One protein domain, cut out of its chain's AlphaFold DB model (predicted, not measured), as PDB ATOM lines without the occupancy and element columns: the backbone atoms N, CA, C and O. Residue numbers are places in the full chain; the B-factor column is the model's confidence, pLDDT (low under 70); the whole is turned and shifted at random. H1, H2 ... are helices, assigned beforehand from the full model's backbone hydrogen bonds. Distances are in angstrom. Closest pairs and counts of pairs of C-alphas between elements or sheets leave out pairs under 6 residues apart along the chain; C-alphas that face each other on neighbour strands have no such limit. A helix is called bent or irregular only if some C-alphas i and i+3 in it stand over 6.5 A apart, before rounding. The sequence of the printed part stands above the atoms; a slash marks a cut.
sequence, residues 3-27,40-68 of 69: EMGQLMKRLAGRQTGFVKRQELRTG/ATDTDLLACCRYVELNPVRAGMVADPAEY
ATOM      1  N   GLU A   3      45.176  -1.558  34.912       84.38
ATOM      2  CA  GLU A   3      43.901  -1.778  34.210       84.38
ATOM      3  C   GLU A   3      42.937  -2.700  34.962       84.38
ATOM      4  O   GLU A   3      41.758  -2.375  35.112       84.38
ATOM      5  N   MET A   4      43.435  -3.810  35.517       91.12
ATOM      6  CA  MET A   4      42.572  -4.810  36.155       91.12
ATOM      7  C   MET A   4      41.927  -4.280  37.441       91.12
ATOM      8  O   MET A   4      40.740  -4.487  37.680       91.12
ATOM      9  N   GLY A   5      42.672  -3.516  38.247       93.62
ATOM     10  CA  GLY A   5      42.130  -2.890  39.456       93.62
ATOM     11  C   GLY A   5      41.006  -1.892  39.151       93.62
ATOM     12  O   GLY A   5      39.980  -1.878  39.836       93.62
ATOM     13  N   GLN A   6      41.154  -1.093  38.088       94.19
ATOM     14  CA  GLN A   6      40.125  -0.146  37.661       94.19
ATOM     15  C   GLN A   6      38.905  -0.857  37.060       94.19
ATOM     16  O   GLN A   6      37.768  -0.461  37.338       94.19
ATOM     17  N   LEU A   7      39.120  -1.924  36.284       94.94
ATOM     18  CA  LEU A   7      38.049  -2.788  35.787       94.94
ATOM     19  C   LEU A   7      37.234  -3.370  36.947       94.94
ATOM     20  O   LEU A   7      36.016  -3.186  36.997       94.94
ATOM     21  N   MET A   8      37.906  -3.989  37.919       96.12
ATOM     22  CA  MET A   8      37.255  -4.620  39.067       96.12
ATOM     23  C   MET A   8      36.516  -3.608  39.944       96.12
ATOM     24  O   MET A   8      35.401  -3.882  40.387       96.12
ATOM     25  N   LYS A   9      37.058  -2.393  40.118       94.44
ATOM     26  CA  LYS A   9      36.350  -1.295  40.800       94.44
ATOM     27  C   LYS A   9      35.030  -0.950  40.102       94.44
ATOM     28  O   LYS A   9      34.010  -0.772  40.769       94.44
ATOM     29  N   ARG A  10      35.028  -0.861  38.766       95.38
ATOM     30  CA  ARG A  10      33.817  -0.563  37.978       95.38
ATOM     31  C   ARG A  10      32.809  -1.709  38.032       95.38
ATOM     32  O   ARG A  10      31.619  -1.440  38.192       95.38
ATOM     33  N   LEU A  11      33.269  -2.954  37.919       95.56
ATOM     34  CA  LEU A  11      32.428  -4.151  38.005       95.56
ATOM     35  C   LEU A  11      31.723  -4.232  39.365       95.56
ATOM     36  O   LEU A  11      30.494  -4.240  39.426       95.56
ATOM     37  N   ALA A  12      32.500  -4.186  40.451       95.44
ATOM     38  CA  ALA A  12      31.986  -4.285  41.811       95.44
ATOM     39  C   ALA A  12      30.975  -3.171  42.128       95.44
ATOM     40  O   ALA A  12      29.923  -3.431  42.721       95.44
ATOM     41  N   GLY A  13      31.256  -1.937  41.690       95.00
ATOM     42  CA  GLY A  13      30.352  -0.798  41.861       95.00
ATOM     43  C   GLY A  13      29.030  -0.959  41.104       95.00
ATOM     44  O   GLY A  13      27.965  -0.711  41.672       95.00
ATOM     45  N   ARG A  14      29.073  -1.431  39.850       95.81
ATOM     46  CA  ARG A  14      27.863  -1.679  39.048       95.81
ATOM     47  C   ARG A  14      26.995  -2.780  39.640       95.81
ATOM     48  O   ARG A  14      25.794  -2.566  39.785       95.81
ATOM     49  N   GLN A  15      27.593  -3.905  40.028       96.12
ATOM     50  CA  GLN A  15      26.860  -5.010  40.645       96.12
ATOM     51  C   GLN A  15      26.246  -4.593  41.982       96.12
ATOM     52  O   GLN A  15      25.066  -4.835  42.209       96.12
ATOM     53  N   THR A  16      26.997  -3.873  42.823       96.19
ATOM     54  CA  THR A  16      26.459  -3.321  44.076       96.19
ATOM     55  C   THR A  16      25.250  -2.427  43.801       96.19
ATOM     56  O   THR A  16      24.215  -2.580  44.438       96.19
ATOM     57  N   GLY A  17      25.347  -1.507  42.834       95.38
ATOM     58  CA  GLY A  17      24.231  -0.636  42.464       95.38
ATOM     59  C   GLY A  17      23.019  -1.403  41.926       95.38
ATOM     60  O   GLY A  17      21.889  -1.042  42.238       95.38
ATOM     61  N   PHE A  18      23.243  -2.459  41.144       95.88
ATOM     62  CA  PHE A  18      22.185  -3.328  40.629       95.88
ATOM     63  C   PHE A  18      21.462  -4.083  41.750       95.88
ATOM     64  O   PHE A  18      20.250  -3.941  41.880       95.88
ATOM     65  N   VAL A  19      22.194  -4.794  42.615       96.44
ATOM     66  CA  VAL A  19      21.611  -5.559  43.733       96.44
ATOM     67  C   VAL A  19      20.865  -4.641  44.702       96.44
ATOM     68  O   VAL A  19      19.752  -4.954  45.108       96.44
ATOM     69  N   LYS A  20      21.414  -3.460  45.018       95.69
ATOM     70  CA  LYS A  20      20.722  -2.472  45.864       95.69
ATOM     71  C   LYS A  20      19.372  -2.044  45.298       95.69
ATOM     72  O   LYS A  20      18.425  -1.898  46.060       95.69
ATOM     73  N   ARG A  21      19.283  -1.844  43.977       95.19
ATOM     74  CA  ARG A  21      18.017  -1.496  43.319       95.19
ATOM     75  C   ARG A  21      17.026  -2.656  43.322       95.19
ATOM     76  O   ARG A  21      15.844  -2.402  43.498       95.19
ATOM     77  N   GLN A  22      17.492  -3.892  43.131       96.75
ATOM     78  CA  GLN A  22      16.613  -5.065  43.114       96.75
ATOM     79  C   GLN A  22      16.081  -5.439  44.498       96.75
ATOM     80  O   GLN A  22      14.923  -5.809  44.628       96.75
ATOM     81  N   GLU A  23      16.918  -5.341  45.528       96.19
ATOM     82  CA  GLU A  23      16.600  -5.857  46.864       96.19
ATOM     83  C   GLU A  23      16.314  -4.757  47.899       96.19
ATOM     84  O   GLU A  23      16.207  -5.048  49.086       96.19
ATOM     85  N   LEU A  24      16.240  -3.485  47.481       93.06
ATOM     86  CA  LEU A  24      16.008  -2.318  48.355       93.06
ATOM     87  C   LEU A  24      16.962  -2.243  49.568       93.06
ATOM     88  O   LEU A  24      16.634  -1.679  50.612       93.06
ATOM     89  N   ARG A  25      18.171  -2.797  49.428       90.44
ATOM     90  CA  ARG A  25      19.183  -2.869  50.490       90.44
ATOM     91  C   ARG A  25      20.182  -1.713  50.432       90.44
ATOM     92  O   ARG A  25      20.434  -1.122  49.380       90.44
ATOM     93  N   THR A  26      20.819  -1.425  51.564       88.19
ATOM     94  CA  THR A  26      21.912  -0.445  51.697       88.19
ATOM     95  C   THR A  26      23.207  -1.142  52.154       88.19
ATOM     96  O   THR A  26      23.223  -2.354  52.343       88.19
ATOM     97  N   GLY A  27      24.335  -0.424  52.249       89.00
ATOM     98  CA  GLY A  27      25.627  -1.011  52.662       89.00
ATOM     99  C   GLY A  27      26.527  -1.500  51.516       89.00
ATOM    100  O   GLY A  27      26.338  -1.128  50.355       89.00
ATOM    101  N   ALA A  40      52.543 -18.154  37.999       96.38
ATOM    102  CA  ALA A  40      53.847 -18.117  37.335       96.38
ATOM    103  C   ALA A  40      54.227 -19.435  36.651       96.38
ATOM    104  O   ALA A  40      55.046 -19.422  35.733       96.38
ATOM    105  N   THR A  41      53.657 -20.559  37.091       97.94
ATOM    106  CA  THR A  41      53.979 -21.895  36.575       97.94
ATOM    107  C   THR A  41      52.721 -22.673  36.200       97.94
ATOM    108  O   THR A  41      51.634 -22.411  36.721       97.94
ATOM    109  N   ASP A  42      52.871 -23.682  35.341       97.69
ATOM    110  CA  ASP A  42      51.774 -24.589  34.976       97.69
ATOM    111  C   ASP A  42      51.245 -25.358  36.194       97.69
ATOM    112  O   ASP A  42      50.045 -25.600  36.318       97.69
ATOM    113  N   THR A  43      52.125 -25.693  37.140       97.56
ATOM    114  CA  THR A  43      51.733 -26.326  38.404       97.56
ATOM    115  C   THR A  43      50.836 -25.405  39.231       97.56
ATOM    116  O   THR A  43      49.805 -25.859  39.733       97.56
ATOM    117  N   ASP A  44      51.181 -24.116  39.336       96.62
ATOM    118  CA  ASP A  44      50.349 -23.124  40.030       96.62
ATOM    119  C   ASP A  44      49.001 -22.957  39.324       96.62
ATOM    120  O   ASP A  44      47.958 -22.903  39.978       96.62
ATOM    121  N   LEU A  45      49.006 -22.937  37.987       97.62
ATOM    122  CA  LEU A  45      47.790 -22.834  37.186       97.62
ATOM    123  C   LEU A  45      46.851 -24.014  37.446       97.62
ATOM    124  O   LEU A  45      45.684 -23.808  37.781       97.62
ATOM    125  N   LEU A  46      47.359 -25.246  37.358       98.06
ATOM    126  CA  LEU A  46      46.569 -26.452  37.612       98.06
ATOM    127  C   LEU A  46      46.061 -26.512  39.060       98.06
ATOM    128  O   LEU A  46      44.947 -26.984  39.301       98.06
ATOM    129  N   ALA A  47      46.838 -26.013  40.024       97.06
ATOM    130  CA  ALA A  47      46.402 -25.898  41.411       97.06
ATOM    131  C   ALA A  47      45.255 -24.883  41.570       97.06
ATOM    132  O   ALA A  47      44.263 -25.189  42.234       97.06
ATOM    133  N   CYS A  48      45.348 -23.710  40.932       97.38
ATOM    134  CA  CYS A  48      44.287 -22.702  40.924       97.38
ATOM    135  C   CYS A  48      43.004 -23.223  40.268       97.38
ATOM    136  O   CYS A  48      41.933 -23.069  40.851       97.38
ATOM    137  N   CYS A  49      43.102 -23.878  39.106       97.31
ATOM    138  CA  CYS A  49      41.949 -24.486  38.438       97.31
ATOM    139  C   CYS A  49      41.270 -25.508  39.354       97.31
ATOM    140  O   CYS A  49      40.082 -25.386  39.637       97.31
ATOM    141  N   ARG A  50      42.038 -26.450  39.919       97.50
ATOM    142  CA  ARG A  50      41.499 -27.444  40.858       97.50
ATOM    143  C   ARG A  50      40.835 -26.792  42.071       97.50
ATOM    144  O   ARG A  50      39.813 -27.279  42.538       97.50
ATOM    145  N   TYR A  51      41.401 -25.707  42.597       97.00
ATOM    146  CA  TYR A  51      40.797 -24.984  43.714       97.00
ATOM    147  C   TYR A  51      39.428 -24.394  43.358       97.00
ATOM    148  O   TYR A  51      38.521 -24.478  44.183       97.00
ATOM    149  N   VAL A  52      39.281 -23.799  42.167       96.75
ATOM    150  CA  VAL A  52      38.011 -23.212  41.710       96.75
ATOM    151  C   VAL A  52      36.937 -24.291  41.595       96.75
ATOM    152  O   VAL A  52      35.888 -24.141  42.213       96.75
ATOM    153  N   GLU A  53      37.241 -25.400  40.916       97.38
ATOM    154  CA  GLU A  53      36.295 -26.514  40.740       97.38
ATOM    155  C   GLU A  53      35.896 -27.153  42.077       97.38
ATOM    156  O   GLU A  53      34.740 -27.483  42.305       97.38
ATOM    157  N   LEU A  54      36.841 -27.298  43.014       98.12
ATOM    158  CA  LEU A  54      36.563 -27.889  44.327       98.12
ATOM    159  C   LEU A  54      35.937 -26.904  45.329       98.12
ATOM    160  O   LEU A  54      35.604 -27.310  46.446       98.12
ATOM    161  N   ASN A  55      35.806 -25.617  44.995       97.81
ATOM    162  CA  ASN A  55      35.330 -24.607  45.941       97.81
ATOM    163  C   ASN A  55      33.908 -24.891  46.458       97.81
ATOM    164  O   ASN A  55      33.735 -24.864  47.677       97.81
ATOM    165  N   PRO A  56      32.925 -25.252  45.609       98.25
ATOM    166  CA  PRO A  56      31.574 -25.571  46.065       98.25
ATOM    167  C   PRO A  56      31.531 -26.695  47.104       98.25
ATOM    168  O   PRO A  56      30.845 -26.571  48.119       98.25
ATOM    169  N   VAL A  57      32.330 -27.750  46.909       98.31
ATOM    170  CA  VAL A  57      32.453 -28.855  47.874       98.31
ATOM    171  C   VAL A  57      33.078 -28.368  49.176       98.31
ATOM    172  O   VAL A  57      32.570 -28.632  50.262       98.31
ATOM    173  N   ARG A  58      34.164 -27.590  49.092       97.88
ATOM    174  CA  ARG A  58      34.837 -27.027  50.275       97.88
ATOM    175  C   ARG A  58      33.951 -26.055  51.056       97.88
ATOM    176  O   ARG A  58      34.110 -25.947  52.268       97.88
ATOM    177  N   ALA A  59      33.053 -25.351  50.373       97.56
ATOM    178  CA  ALA A  59      32.055 -24.474  50.973       97.56
ATOM    179  C   ALA A  59      30.830 -25.238  51.515       97.56
ATOM    180  O   ALA A  59      29.949 -24.615  52.104       97.56
ATOM    181  N   GLY A  60      30.766 -26.563  51.330       97.88
ATOM    182  CA  GLY A  60      29.663 -27.413  51.780       97.88
ATOM    183  C   GLY A  60      28.374 -27.249  50.968       97.88
ATOM    184  O   GLY A  60      27.301 -27.543  51.486       97.88
ATOM    185  N   MET A  61      28.458 -26.752  49.729       98.06
ATOM    186  CA  MET A  61      27.291 -26.536  48.863       98.06
ATOM    187  C   MET A  61      26.831 -27.820  48.156       98.06
ATOM    188  O   MET A  61      25.634 -28.004  47.964       98.06
ATOM    189  N   VAL A  62      27.770 -28.689  47.772       98.31
ATOM    190  CA  VAL A  62      27.539 -29.960  47.056       98.31
ATOM    191  C   VAL A  62      28.517 -31.036  47.544       98.31
ATOM    192  O   VAL A  62      29.534 -30.698  48.159       98.31
ATOM    193  N   ALA A  63      28.224 -32.318  47.302       97.62
ATOM    194  CA  ALA A  63      29.091 -33.429  47.711       97.62
ATOM    195  C   ALA A  63      30.148 -33.759  46.646       97.62
ATOM    196  O   ALA A  63      31.282 -34.097  46.990       97.62
ATOM    197  N   ASP A  64      29.793 -33.608  45.372       97.31
ATOM    198  CA  ASP A  64      30.675 -33.769  44.222       97.31
ATOM    199  C   ASP A  64      30.761 -32.445  43.430       97.31
ATOM    200  O   ASP A  64      29.737 -31.786  43.226       97.31
ATOM    201  N   PRO A  65      31.953 -32.011  42.972       97.00
ATOM    202  CA  PRO A  65      32.097 -30.798  42.162       97.00
ATOM    203  C   PRO A  65      31.193 -30.759  40.924       97.00
ATOM    204  O   PRO A  65      30.720 -29.688  40.555       97.00
ATOM    205  N   ALA A  66      30.928 -31.912  40.302       97.12
ATOM    206  CA  ALA A  66      30.099 -32.020  39.105       97.12
ATOM    207  C   ALA A  66      28.610 -31.721  39.361       97.12
ATOM    208  O   ALA A  66      27.846 -31.552  38.413       97.12
ATOM    209  N   GLU A  67      28.186 -31.659  40.625       97.62
ATOM    210  CA  GLU A  67      26.819 -31.305  41.009       97.62
ATOM    211  C   GLU A  67      26.607 -29.785  41.104       97.62
ATOM    212  O   GLU A  67      25.468 -29.344  41.276       97.62
ATOM    213  N   TYR A  68      27.671 -28.973  41.020       95.88
ATOM    214  CA  TYR A  68      27.545 -27.516  41.039       95.88
ATOM    215  C   TYR A  68      27.107 -26.983  39.654       95.88
ATOM    216  O   TYR A  68      27.826 -27.232  38.685       95.88
TER     217      TYR A  68
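What this domain is: This is residues 3 to 27 and 40 to 68 of the 69 residues of an uncharacterized protein of Thiohalocapsa sp. PB-PSB1 (UniProt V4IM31). Two helices, H1 and H2, run side by side in nearly the same direction with a wide empty gap between them, and no contact joins them. H1 is a long lone helix with a short tail, residues 24 to 27, turning back at its end; H2 kinks and leads into a loop, residues 59 to 68, that folds back at its end. The printed part has 54 residues with two named helices, H1 then H2, and no named strand; the class is all helix. The whole is extended, with a radius of gyration of the C-alphas of 16.5 A, and flat, spanning 40 by 33 by 16 A.

Where its parts are: H1 covers residues 3 to 23, 30.4 A from first to last C-alpha, beginning at C-alpha 3 at (43.901, -1.778, 34.210). H2 covers residues 42 to 58, 23.0 A long by the same measure, from C-alpha 42 at (51.774, -24.589, 34.976) to C-alpha 58 at (34.837, -27.027, 50.275). A shorter helical run, residues 65 to 67, bears no name.

How they stand to each other: H1 and H2 are apart, with no C-alpha of the one within 8 A of the other. Residues 3 to 15 and 18 to 23 of H1 stand free, as do residues 42 to 51 of H2. H2 has a kink of 35 degrees near residue 52. It is irregular: C-alphas 53 and 56 are 7.2 A apart. In H1 every O i to N i+4 pair is within hydrogen-bond range; in H2, 11 of 13 are.

The domain as a whole: The two C-alphas farthest apart, those of Leu 24 and Thr 41, are 44.3 A apart. The link from H1 to H2 runs across the cut, where residues 28 to 39 are not printed; C-alphas 27 and 40 are 36.4 A apart. The mean pLDDT of the printed part is 95.9, and no printed residue is under 70.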